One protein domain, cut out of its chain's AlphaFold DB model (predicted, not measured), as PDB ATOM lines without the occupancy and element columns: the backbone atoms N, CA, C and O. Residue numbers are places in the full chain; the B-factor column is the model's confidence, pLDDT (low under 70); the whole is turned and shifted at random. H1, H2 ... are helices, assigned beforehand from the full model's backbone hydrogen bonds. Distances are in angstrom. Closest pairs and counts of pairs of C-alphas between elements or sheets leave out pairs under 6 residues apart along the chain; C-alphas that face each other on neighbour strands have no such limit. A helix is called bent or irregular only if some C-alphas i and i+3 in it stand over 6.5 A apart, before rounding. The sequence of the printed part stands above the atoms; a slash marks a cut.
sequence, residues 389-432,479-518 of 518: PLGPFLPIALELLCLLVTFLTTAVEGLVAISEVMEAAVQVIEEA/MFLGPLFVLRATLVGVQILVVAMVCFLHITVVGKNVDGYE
ATOM      1  N   PRO A 389     -42.946 -36.707  22.926       57.34
ATOM      2  CA  PRO A 389     -41.546 -37.110  22.853       57.34
ATOM      3  C   PRO A 389     -40.566 -35.963  23.132       57.34
ATOM      4  O   PRO A 389     -39.432 -36.252  23.488       57.34
ATOM      5  N   LEU A 390     -40.972 -34.689  23.026       55.16
ATOM      6  CA  LEU A 390     -40.127 -33.520  23.338       55.16
ATOM      7  C   LEU A 390     -40.103 -33.173  24.836       55.16
ATOM      8  O   LEU A 390     -39.113 -32.628  25.326       55.16
ATOM      9  N   GLY A 391     -41.161 -33.542  25.564       67.38
ATOM     10  CA  GLY A 391     -41.290 -33.352  27.011       67.38
ATOM     11  C   GLY A 391     -40.072 -33.787  27.844       67.38
ATOM     12  O   GLY A 391     -39.639 -32.999  28.679       67.38
ATOM     13  N   PRO A 392     -39.469 -34.976  27.635       71.31
ATOM     14  CA  PRO A 392     -38.303 -35.402  28.414       71.31
ATOM     15  C   PRO A 392     -36.977 -34.747  27.993       71.31
ATOM     16  O   PRO A 392     -36.034 -34.749  28.781       71.31
ATOM     17  N   PHE A 393     -36.873 -34.175  26.786       64.19
ATOM     18  CA  PHE A 393     -35.634 -33.531  26.321       64.19
ATOM     19  C   PHE A 393     -35.551 -32.052  26.693       64.19
ATOM     20  O   PHE A 393     -34.450 -31.515  26.790       64.19
ATOM     21  N   LEU A 394     -36.691 -31.399  26.934       70.31
ATOM     22  CA  LEU A 394     -36.728 -29.995  27.339       70.31
ATOM     23  C   LEU A 394     -35.983 -29.738  28.669       70.31
ATOM     24  O   LEU A 394     -35.173 -28.812  28.694       70.31
ATOM     25  N   PRO A 395     -36.152 -30.549  29.738       72.31
ATOM     26  CA  PRO A 395     -35.394 -30.381  30.978       72.31
ATOM     27  C   PRO A 395     -33.892 -30.580  30.771       72.31
ATOM     28  O   PRO A 395     -33.105 -29.784  31.265       72.31
ATOM     29  N   ILE A 396     -33.498 -31.582  29.976       72.62
ATOM     30  CA  ILE A 396     -32.086 -31.876  29.686       72.62
ATOM     31  C   ILE A 396     -31.448 -30.722  28.904       72.62
ATOM     32  O   ILE A 396     -30.337 -30.299  29.208       72.62
ATOM     33  N   ALA A 397     -32.150 -30.176  27.908       70.44
ATOM     34  CA  ALA A 397     -31.675 -29.024  27.149       70.44
ATOM     35  C   ALA A 397     -31.548 -27.772  28.031       70.44
ATOM     36  O   ALA A 397     -30.568 -27.038  27.909       70.44
ATOM     37  N   LEU A 398     -32.505 -27.546  28.938       77.75
ATOM     38  CA  LEU A 398     -32.470 -26.437  29.892       77.75
ATOM     39  C   LEU A 398     -31.319 -26.590  30.898       77.75
ATOM     40  O   LEU A 398     -30.634 -25.617  31.204       77.75
ATOM     41  N   GLU A 399     -31.069 -27.808  31.375       71.88
ATOM     42  CA  GLU A 399     -29.970 -28.122  32.289       71.88
ATOM     43  C   GLU A 399     -28.608 -27.925  31.612       71.88
ATOM     44  O   GLU A 399     -27.727 -27.274  32.172       71.88
ATOM     45  N   LEU A 400     -28.452 -28.373  30.362       72.81
ATOM     46  CA  LEU A 400     -27.248 -28.117  29.565       72.81
ATOM     47  C   LEU A 400     -27.038 -26.625  29.286       72.81
ATOM     48  O   LEU A 400     -25.903 -26.148  29.326       72.81
ATOM     49  N   LEU A 401     -28.114 -25.875  29.034       75.88
ATOM     50  CA  LEU A 401     -28.049 -24.423  28.876       75.88
ATOM     51  C   LEU A 401     -27.611 -23.749  30.185       75.88
ATOM     52  O   LEU A 401     -26.755 -22.867  30.163       75.88
ATOM     53  N   CYS A 402     -28.143 -24.185  31.327       76.19
ATOM     54  CA  CYS A 402     -27.769 -23.674  32.644       76.19
ATOM     55  C   CYS A 402     -26.296 -23.974  32.978       76.19
ATOM     56  O   CYS A 402     -25.565 -23.086  33.429       76.19
ATOM     57  N   LEU A 403     -25.822 -25.185  32.672       75.00
ATOM     58  CA  LEU A 403     -24.412 -25.563  32.801       75.00
ATOM     59  C   LEU A 403     -23.509 -24.713  31.898       75.00
ATOM     60  O   LEU A 403     -22.447 -24.276  32.339       75.00
ATOM     61  N   LEU A 404     -23.935 -24.431  30.663       76.31
ATOM     62  CA  LEU A 404     -23.202 -23.558  29.746       76.31
ATOM     63  C   LEU A 404     -23.094 -22.128  30.291       76.31
ATOM     64  O   LEU A 404     -22.011 -21.549  30.256       76.31
ATOM     65  N   VAL A 405     -24.190 -21.568  30.809       78.25
ATOM     66  CA  VAL A 405     -24.196 -20.220  31.398       78.25
ATOM     67  C   VAL A 405     -23.280 -20.162  32.619       78.25
ATOM     68  O   VAL A 405     -22.432 -19.281  32.684       78.25
ATOM     69  N   THR A 406     -23.370 -21.137  33.526       75.44
ATOM     70  CA  THR A 406     -22.514 -21.213  34.727       75.44
ATOM     71  C   THR A 406     -21.030 -21.357  34.364       75.44
ATOM     72  O   THR A 406     -20.139 -20.809  35.015       75.44
ATOM     73  N   PHE A 407     -20.729 -22.080  33.285       75.06
ATOM     74  CA  PHE A 407     -19.367 -22.178  32.768       75.06
ATOM     75  C   PHE A 407     -18.877 -20.847  32.183       75.06
ATOM     76  O   PHE A 407     -17.739 -20.450  32.418       75.06
ATOM     77  N   LEU A 408     -19.723 -20.139  31.433       77.19
ATOM     78  CA  LEU A 408     -19.379 -18.827  30.890       77.19
ATOM     79  C   LEU A 408     -19.153 -17.796  32.001       77.19
ATOM     80  O   LEU A 408     -18.197 -17.033  31.905       77.19
ATOM     81  N   THR A 409     -19.966 -17.796  33.059       77.19
ATOM     82  CA  THR A 409     -19.781 -16.876  34.192       77.19
ATOM     83  C   THR A 409     -18.469 -17.146  34.920       77.19
ATOM     84  O   THR A 409     -17.661 -16.234  35.059       77.19
ATOM     85  N   THR A 410     -18.180 -18.404  35.266       78.25
ATOM     86  CA  THR A 410     -16.906 -18.773  35.914       78.25
ATOM     87  C   THR A 410     -15.683 -18.511  35.029       78.25
ATOM     88  O   THR A 410     -14.622 -18.135  35.526       78.25
ATOM     89  N   ALA A 411     -15.807 -18.655  33.706       73.06
ATOM     90  CA  ALA A 411     -14.745 -18.289  32.773       73.06
ATOM     91  C   ALA A 411     -14.503 -16.771  32.736       73.06
ATOM     92  O   ALA A 411     -13.350 -16.341  32.696       73.06
ATOM     93  N   VAL A 412     -15.565 -15.960  32.771       79.12
ATOM     94  CA  VAL A 412     -15.457 -14.495  32.840       79.12
ATOM     95  C   VAL A 412     -14.828 -14.068  34.165       79.12
ATOM     96  O   VAL A 412     -13.889 -13.281  34.147       79.12
ATOM     97  N   GLU A 413     -15.257 -14.635  35.291       76.19
ATOM     98  CA  GLU A 413     -14.656 -14.384  36.609       76.19
ATOM     99  C   GLU A 413     -13.168 -14.754  36.632       76.19
ATOM    100  O   GLU A 413     -12.337 -13.973  37.089       76.19
ATOM    101  N   GLY A 414     -12.803 -15.905  36.058       78.19
ATOM    102  CA  GLY A 414     -11.406 -16.312  35.921       78.19
ATOM    103  C   GLY A 414     -10.575 -15.338  35.079       78.19
ATOM    104  O   GLY A 414      -9.424 -15.066  35.414       78.19
ATOM    105  N   LEU A 415     -11.147 -14.777  34.007       73.81
ATOM    106  CA  LEU A 415     -10.483 -13.755  33.190       73.81
ATOM    107  C   LEU A 415     -10.321 -12.426  33.940       73.81
ATOM    108  O   LEU A 415      -9.260 -11.810  33.835       73.81
ATOM    109  N   VAL A 416     -11.327 -12.007  34.712       78.62
ATOM    110  CA  VAL A 416     -11.259 -10.796  35.548       78.62
ATOM    111  C   VAL A 416     -10.178 -10.949  36.617       78.62
ATOM    112  O   VAL A 416      -9.301 -10.093  36.707       78.62
ATOM    113  N   ALA A 417     -10.136 -12.082  37.321       74.62
ATOM    114  CA  ALA A 417      -9.103 -12.356  38.318       74.62
ATOM    115  C   ALA A 417      -7.684 -12.317  37.718       74.62
ATOM    116  O   ALA A 417      -6.758 -11.778  38.320       74.62
ATOM    117  N   ILE A 418      -7.497 -12.836  36.498       76.19
ATOM    118  CA  ILE A 418      -6.209 -12.735  35.793       76.19
ATOM    119  C   ILE A 418      -5.865 -11.271  35.479       76.19
ATOM    120  O   ILE A 418      -4.698 -10.891  35.595       76.19
ATOM    121  N   SER A 419      -6.849 -10.453  35.093       72.50
ATOM    122  CA  SER A 419      -6.627  -9.034  34.795       72.50
ATOM    123  C   SER A 419      -6.221  -8.229  36.032       72.50
ATOM    124  O   SER A 419      -5.251  -7.477  35.956       72.50
ATOM    125  N   GLU A 420      -6.856  -8.473  37.181       79.81
ATOM    126  CA  GLU A 420      -6.524  -7.826  38.457       79.81
ATOM    127  C   GLU A 420      -5.113  -8.203  38.929       79.81
ATOM    128  O   GLU A 420      -4.328  -7.346  39.333       79.81
ATOM    129  N   VAL A 421      -4.737  -9.481  38.806       77.12
ATOM    130  CA  VAL A 421      -3.378  -9.941  39.140       77.12
ATOM    131  C   VAL A 421      -2.336  -9.325  38.203       77.12
ATOM    132  O   VAL A 421      -1.240  -8.981  38.648       77.12
ATOM    133  N   MET A 422      -2.652  -9.166  36.913       77.31
ATOM    134  CA  MET A 422      -1.769  -8.470  35.972       77.31
ATOM    135  C   MET A 422      -1.601  -6.991  36.328       77.31
ATOM    136  O   MET A 422      -0.476  -6.498  36.277       77.31
ATOM    137  N   GLU A 423      -2.677  -6.296  36.695       80.50
ATOM    138  CA  GLU A 423      -2.633  -4.886  37.096       80.50
ATOM    139  C   GLU A 423      -1.794  -4.695  38.364       80.50
ATOM    140  O   GLU A 423      -0.850  -3.904  38.362       80.50
ATOM    141  N   ALA A 424      -2.032  -5.513  39.394       76.00
ATOM    142  CA  ALA A 424      -1.234  -5.506  40.618       76.00
ATOM    143  C   ALA A 424       0.252  -5.801  40.339       76.00
ATOM    144  O   ALA A 424       1.139  -5.155  40.897       76.00
ATOM    145  N   ALA A 425       0.548  -6.742  39.436       73.31
ATOM    146  CA  ALA A 425       1.924  -7.046  39.053       73.31
ATOM    147  C   ALA A 425       2.611  -5.867  38.343       73.31
ATOM    148  O   ALA A 425       3.786  -5.606  38.602       73.31
ATOM    149  N   VAL A 426       1.900  -5.144  37.470       79.06
ATOM    150  CA  VAL A 426       2.427  -3.935  36.817       79.06
ATOM    151  C   VAL A 426       2.684  -2.841  37.846       79.06
ATOM    152  O   VAL A 426       3.760  -2.249  37.818       79.06
ATOM    153  N   GLN A 427       1.765  -2.630  38.789       78.50
ATOM    154  CA  GLN A 427       1.920  -1.619  39.832       78.50
ATOM    155  C   GLN A 427       3.136  -1.899  40.728       78.50
ATOM    156  O   GLN A 427       3.934  -1.000  40.975       78.50
ATOM    157  N   VAL A 428       3.357  -3.156  41.128       78.31
ATOM    158  CA  VAL A 428       4.556  -3.546  41.895       78.31
ATOM    159  C   VAL A 428       5.841  -3.296  41.096       78.31
ATOM    160  O   VAL A 428       6.848  -2.870  41.661       78.31
ATOM    161  N   ILE A 429       5.831  -3.534  39.779       74.94
ATOM    162  CA  ILE A 429       6.980  -3.235  38.909       74.94
ATOM    163  C   ILE A 429       7.194  -1.719  38.793       74.94
ATOM    164  O   ILE A 429       8.340  -1.272  38.837       74.94
ATOM    165  N   GLU A 430       6.125  -0.934  38.662       78.62
ATOM    166  CA  GLU A 430       6.191   0.524  38.561       78.62
ATOM    167  C   GLU A 430       6.723   1.142  39.860       78.62
ATOM    168  O   GLU A 430       7.715   1.872  39.816       78.62
ATOM    169  N   GLU A 431       6.177   0.756  41.014       79.12
ATOM    170  CA  GLU A 431       6.631   1.191  42.340       79.12
ATOM    171  C   GLU A 431       8.086   0.797  42.608       79.12
ATOM    172  O   GLU A 431       8.883   1.611  43.085       79.12
ATOM    173  N   ALA A 432       8.480  -0.423  42.239       71.19
ATOM    174  CA  ALA A 432       9.864  -0.853  42.376       71.19
ATOM    175  C   ALA A 432      10.815  -0.115  41.420       71.19
ATOM    176  O   ALA A 432      11.964   0.141  41.775       71.19
ATOM    177  N   MET A 479      -0.164 -20.422  30.284       75.19
ATOM    178  CA  MET A 479       0.067 -21.406  29.221       75.19
ATOM    179  C   MET A 479      -0.456 -22.804  29.554       75.19
ATOM    180  O   MET A 479      -0.788 -23.543  28.631       75.19
ATOM    181  N   PHE A 480      -0.548 -23.183  30.830       75.75
ATOM    182  CA  PHE A 480      -1.118 -24.467  31.250       75.75
ATOM    183  C   PHE A 480      -2.642 -24.413  31.391       75.75
ATOM    184  O   PHE A 480      -3.331 -25.329  30.941       75.75
ATOM    185  N   LEU A 481      -3.183 -23.339  31.970       78.81
ATOM    186  CA  LEU A 481      -4.625 -23.184  32.160       78.81
ATOM    187  C   LEU A 481      -5.347 -22.902  30.839       78.81
ATOM    188  O   LEU A 481      -6.402 -23.484  30.605       78.81
ATOM    189  N   GLY A 482      -4.776 -22.096  29.937       79.69
ATOM    190  CA  GLY A 482      -5.403 -21.752  28.655       79.69
ATOM    191  C   GLY A 482      -5.855 -22.980  27.845       79.69
ATOM    192  O   GLY A 482      -7.042 -23.103  27.542       79.69
ATOM    193  N   PRO A 483      -4.968 -23.946  27.547       74.81
ATOM    194  CA  PRO A 483      -5.332 -25.176  26.848       74.81
ATOM    195  C   PRO A 483      -6.326 -26.052  27.614       74.81
ATOM    196  O   PRO A 483      -7.167 -26.687  26.986       74.81
ATOM    197  N   LEU A 484      -6.267 -26.084  28.950       75.50
ATOM    198  CA  LEU A 484      -7.241 -26.808  29.776       75.50
ATOM    199  C   LEU A 484      -8.647 -26.200  29.647       75.50
ATOM    200  O   LEU A 484      -9.621 -26.942  29.498       75.50
ATOM    201  N   PHE A 485      -8.750 -24.869  29.625       71.62
ATOM    202  CA  PHE A 485     -10.001 -24.156  29.364       71.62
ATOM    203  C   PHE A 485     -10.508 -24.400  27.939       71.62
ATOM    204  O   PHE A 485     -11.686 -24.701  27.757       71.62
ATOM    205  N   VAL A 486      -9.628 -24.365  26.935       73.00
ATOM    206  CA  VAL A 486      -9.987 -24.671  25.538       73.00
ATOM    207  C   VAL A 486     -10.439 -26.129  25.386       73.00
ATOM    208  O   VAL A 486     -11.425 -26.403  24.703       73.00
ATOM    209  N   LEU A 487      -9.781 -27.078  26.055       75.56
ATOM    210  CA  LEU A 487     -10.166 -28.490  26.043       75.56
ATOM    211  C   LEU A 487     -11.552 -28.696  26.675       75.56
ATOM    212  O   LEU A 487     -12.391 -29.396  26.119       75.56
ATOM    213  N   ARG A 488     -11.833 -28.046  27.809       76.19
ATOM    214  CA  ARG A 488     -13.170 -28.066  28.426       76.19
ATOM    215  C   ARG A 488     -14.223 -27.426  27.515       76.19
ATOM    216  O   ARG A 488     -15.267 -28.031  27.299       76.19
ATOM    217  N   ALA A 489     -13.936 -26.266  26.924       73.38
ATOM    218  CA  ALA A 489     -14.857 -25.568  26.025       73.38
ATOM    219  C   ALA A 489     -15.164 -26.377  24.754       73.38
ATOM    220  O   ALA A 489     -16.312 -26.452  24.322       73.38
ATOM    221  N   THR A 490     -14.156 -27.035  24.175       76.88
ATOM    222  CA  THR A 490     -14.343 -27.927  23.020       76.88
ATOM    223  C   THR A 490     -15.162 -29.164  23.378       76.88
ATOM    224  O   THR A 490     -16.039 -29.534  22.605       76.88
ATOM    225  N   LEU A 491     -14.964 -29.762  24.560       80.19
ATOM    226  CA  LEU A 491     -15.814 -30.856  25.046       80.19
ATOM    227  C   LEU A 491     -17.279 -30.420  25.201       80.19
ATOM    228  O   LEU A 491     -18.170 -31.143  24.760       80.19
ATOM    229  N   VAL A 492     -17.533 -29.231  25.755       75.75
ATOM    230  CA  VAL A 492     -18.891 -28.667  25.866       75.75
ATOM    231  C   VAL A 492     -19.493 -28.405  24.483       75.75
ATOM    232  O   VAL A 492     -20.626 -28.801  24.217       75.75
ATOM    233  N   GLY A 493     -18.726 -27.818  23.559       77.12
ATOM    234  CA  GLY A 493     -19.166 -27.600  22.180       77.12
ATOM    235  C   GLY A 493     -19.535 -28.903  21.461       77.12
ATOM    236  O   GLY A 493     -20.550 -28.962  20.768       77.12
ATOM    237  N   VAL A 494     -18.763 -29.974  21.675       76.69
ATOM    238  CA  VAL A 494     -19.074 -31.312  21.149       76.69
ATOM    239  C   VAL A 494     -20.361 -31.865  21.763       76.69
ATOM    240  O   VAL A 494     -21.175 -32.419  21.032       76.69
ATOM    241  N   GLN A 495     -20.598 -31.692  23.066       73.00
ATOM    242  CA  GLN A 495     -21.849 -32.129  23.702       73.00
ATOM    243  C   GLN A 495     -23.071 -31.410  23.118       73.00
ATOM    244  O   GLN A 495     -24.053 -32.067  22.775       73.00
ATOM    245  N   ILE A 496     -22.990 -30.090  22.920       75.06
ATOM    246  CA  ILE A 496     -24.057 -29.306  22.277       75.06
ATOM    247  C   ILE A 496     -24.309 -29.810  20.849       75.06
ATOM    248  O   ILE A 496     -25.460 -30.005  20.459       75.06
ATOM    249  N   LEU A 497     -23.248 -30.082  20.079       79.88
ATOM    250  CA  LEU A 497     -23.359 -30.621  18.719       79.88
ATOM    251  C   LEU A 497     -24.036 -31.999  18.698       79.88
ATOM    252  O   LEU A 497     -24.898 -32.246  17.856       79.88
ATOM    253  N   VAL A 498     -23.671 -32.892  19.623       77.12
ATOM    254  CA  VAL A 498     -24.275 -34.229  19.739       77.12
ATOM    255  C   VAL A 498     -25.762 -34.117  20.064       77.12
ATOM    256  O   VAL A 498     -26.572 -34.763  19.403       77.12
ATOM    257  N   VAL A 499     -26.143 -33.262  21.017       78.69
ATOM    258  CA  VAL A 499     -27.554 -33.029  21.365       78.69
ATOM    259  C   VAL A 499     -28.324 -32.465  20.173       78.69
ATOM    260  O   VAL A 499     -29.396 -32.970  19.846       78.69
ATOM    261  N   ALA A 500     -27.754 -31.494  19.456       78.25
ATOM    262  CA  ALA A 500     -28.359 -30.946  18.245       78.25
ATOM    263  C   ALA A 500     -28.555 -32.018  17.157       78.25
ATOM    264  O   ALA A 500     -29.626 -32.083  16.552       78.25
ATOM    265  N   MET A 501     -27.571 -32.901  16.940       81.75
ATOM    266  CA  MET A 501     -27.708 -34.021  16.001       81.75
ATOM    267  C   MET A 501     -28.789 -35.012  16.436       81.75
ATOM    268  O   MET A 501     -29.555 -35.460  15.587       81.75
ATOM    269  N   VAL A 502     -28.886 -35.344  17.727       80.50
ATOM    270  CA  VAL A 502     -29.926 -36.249  18.245       80.50
ATOM    271  C   VAL A 502     -31.316 -35.638  18.067       80.50
ATOM    272  O   VAL A 502     -32.214 -36.326  17.578       80.50
ATOM    273  N   CYS A 503     -31.486 -34.350  18.380       82.88
ATOM    274  CA  CYS A 503     -32.734 -33.621  18.150       82.88
ATOM    275  C   CYS A 503     -33.110 -33.602  16.664       82.88
ATOM    276  O   CYS A 503     -34.244 -33.920  16.310       82.88
ATOM    277  N   PHE A 504     -32.155 -33.301  15.780       82.50
ATOM    278  CA  PHE A 504     -32.377 -33.322  14.334       82.50
ATOM    279  C   PHE A 504     -32.766 -34.717  13.830       82.50
ATOM    280  O   PHE A 504     -33.689 -34.856  13.024       82.50
ATOM    281  N   LEU A 505     -32.099 -35.765  14.322       84.50
ATOM    282  CA  LEU A 505     -32.413 -37.146  13.966       84.50
ATOM    283  C   LEU A 505     -33.827 -37.519  14.423       84.50
ATOM    284  O   LEU A 505     -34.561 -38.137  13.660       84.50
ATOM    285  N   HIS A 506     -34.230 -37.101  15.627       78.56
ATOM    286  CA  HIS A 506     -35.588 -37.301  16.134       78.56
ATOM    287  C   HIS A 506     -36.627 -36.610  15.253       78.56
ATOM    288  O   HIS A 506     -37.564 -37.266  14.811       78.56
ATOM    289  N   ILE A 507     -36.430 -35.328  14.929       76.44
ATOM    290  CA  ILE A 507     -37.333 -34.582  14.040       76.44
ATOM    291  C   ILE A 507     -37.420 -35.268  12.671       76.44
ATOM    292  O   ILE A 507     -38.510 -35.435  12.139       76.44
ATOM    293  N   THR A 508     -36.295 -35.736  12.127       78.62
ATOM    294  CA  THR A 508     -36.256 -36.403  10.815       78.62
ATOM    295  C   THR A 508     -36.950 -37.767  10.833       78.62
ATOM    296  O   THR A 508     -37.669 -38.106   9.895       78.62
ATOM    297  N   VAL A 509     -36.734 -38.580  11.871       78.25
ATOM    298  CA  VAL A 509     -37.355 -39.911  12.001       78.25
ATOM    299  C   VAL A 509     -38.853 -39.787  12.257       78.25
ATOM    300  O   VAL A 509     -39.629 -40.526  11.657       78.25
ATOM    301  N   VAL A 510     -39.267 -38.842  13.105       73.00
ATOM    302  CA  VAL A 510     -40.685 -38.552  13.345       73.00
ATOM    303  C   VAL A 510     -41.327 -37.998  12.074       73.00
ATOM    304  O   VAL A 510     -42.347 -38.525  11.648       73.00
ATOM    305  N   GLY A 511     -40.696 -37.026  11.411       69.38
ATOM    306  CA  GLY A 511     -41.206 -36.415  10.181       69.38
ATOM    307  C   GLY A 511     -41.388 -37.410   9.033       69.38
ATOM    308  O   GLY A 511     -42.357 -37.315   8.294       69.38
ATOM    309  N   LYS A 512     -40.524 -38.428   8.918       71.94
ATOM    310  CA  LYS A 512     -40.681 -39.493   7.907       71.94
ATOM    311  C   LYS A 512     -41.847 -40.449   8.160       71.94
ATOM    312  O   LYS A 512     -42.265 -41.118   7.224       71.94
ATOM    313  N   ASN A 513     -42.324 -40.558   9.397       64.12
ATOM    314  CA  ASN A 513     -43.423 -41.456   9.760       64.12
ATOM    315  C   ASN A 513     -44.782 -40.746   9.801       64.12
ATOM    316  O   ASN A 513     -45.783 -41.376  10.141       64.12
ATOM    317  N   VAL A 514     -44.823 -39.452   9.483       61.34
ATOM    318  CA  VAL A 514     -46.058 -38.679   9.420       61.34
ATOM    319  C   VAL A 514     -46.298 -38.281   7.968       61.34
ATOM    320  O   VAL A 514     -45.753 -37.294   7.479       61.34
ATOM    321  N   ASP A 515     -47.104 -39.082   7.271       45.62
ATOM    322  CA  ASP A 515     -47.590 -38.752   5.930       45.62
ATOM    323  C   ASP A 515     -48.362 -37.417   5.990       45.62
ATOM    324  O   ASP A 515     -49.378 -37.314   6.676       45.62
ATOM    325  N   GLY A 516     -47.856 -36.382   5.305       50.09
ATOM    326  CA  GLY A 516     -48.449 -35.032   5.257       50.09
ATOM    327  C   GLY A 516     -47.593 -33.888   5.823       50.09
ATOM    328  O   GLY A 516     -48.064 -32.755   5.848       50.09
ATOM    329  N   TYR A 517     -46.357 -34.157   6.260       44.69
ATOM    330  CA  TYR A 517     -45.429 -33.183   6.867       44.69
ATOM    331  C   TYR A 517     -44.386 -32.604   5.879       44.69
ATOM    332  O   TYR A 517     -43.243 -32.364   6.273       44.69
ATOM    333  N   GLU A 518     -44.738 -32.451   4.595       48.69
ATOM    334  CA  GLU A 518     -43.881 -31.727   3.631       48.69
ATOM    335  C   GLU A 518     -43.670 -30.256   4.015       48.69
ATOM    336  O   GLU A 518     -44.630 -29.617   4.512       48.69
TER     337      GLU A 518
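This is residues 389 to 432 and 479 to 518 of the 518 residues of the protein "Hypothetical protein" of Trieres chinensis (UniProt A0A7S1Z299). Two long helices, H1 and H2, run side by side in opposite ways, loosely paired along part of their length. The last part of H1, residues 412 to 432, sticks out beyond the pair as a free arm, and a short tail follows H2. The printed part has 84 residues with two named helices, H1 then H2 along the chain, and no named strand; the class is all helix. The whole is extended, with a radius of gyration of the C-alphas of 21.4 A, and its C-alphas span 78 by 21 by 19 A, a rod in outline.

H1, residues 393 to 432, is the longest helix, with 40 residues. H2, residues 479 to 512, is close to it but not clearly touching, with 1 pair of C-alphas within 8 A. The closest C-alphas of the two helices are those of Leu 404 and Val 492, 7.7 A apart. Their lines stand at a shallow tilt of 18 degrees, and they run opposite ways. Their centres are 21.6 A apart. Residues 412 to 432, which belong to H1, stand free, as do residues 479 to 484, which belong to H2. In H1 every O i to N i+4 pair is within hydrogen-bond range; in H2 28 of 30 are.

H1 measures 58.3 A from C-alpha 393 at (-35.634, -33.531, 26.321) to C-alpha 432 at (9.864, -0.853, 42.376). H2 has 34 residues and measures 49.4 A from first to last C-alpha, ending with C-alpha 512 at (-40.681, -39.493, 7.907). H2 is neither bent nor irregular, but only just: C-alphas 480 and 483 are 6.1 A apart.

The two C-alphas farthest apart are those of Ala 432 and Asp 515, at 77.9 A. Residues 433 to 478 are not printed, and C-alphas 432 and 479 across this cut are 26.3 A apart. Residues 511 to 518 stand free, and Glu 518 is the chain's last residue. The mean pLDDT of the printed part is 73.9, and it is under 70 at residues 389 to 391, 393, 511 and 513 to 518.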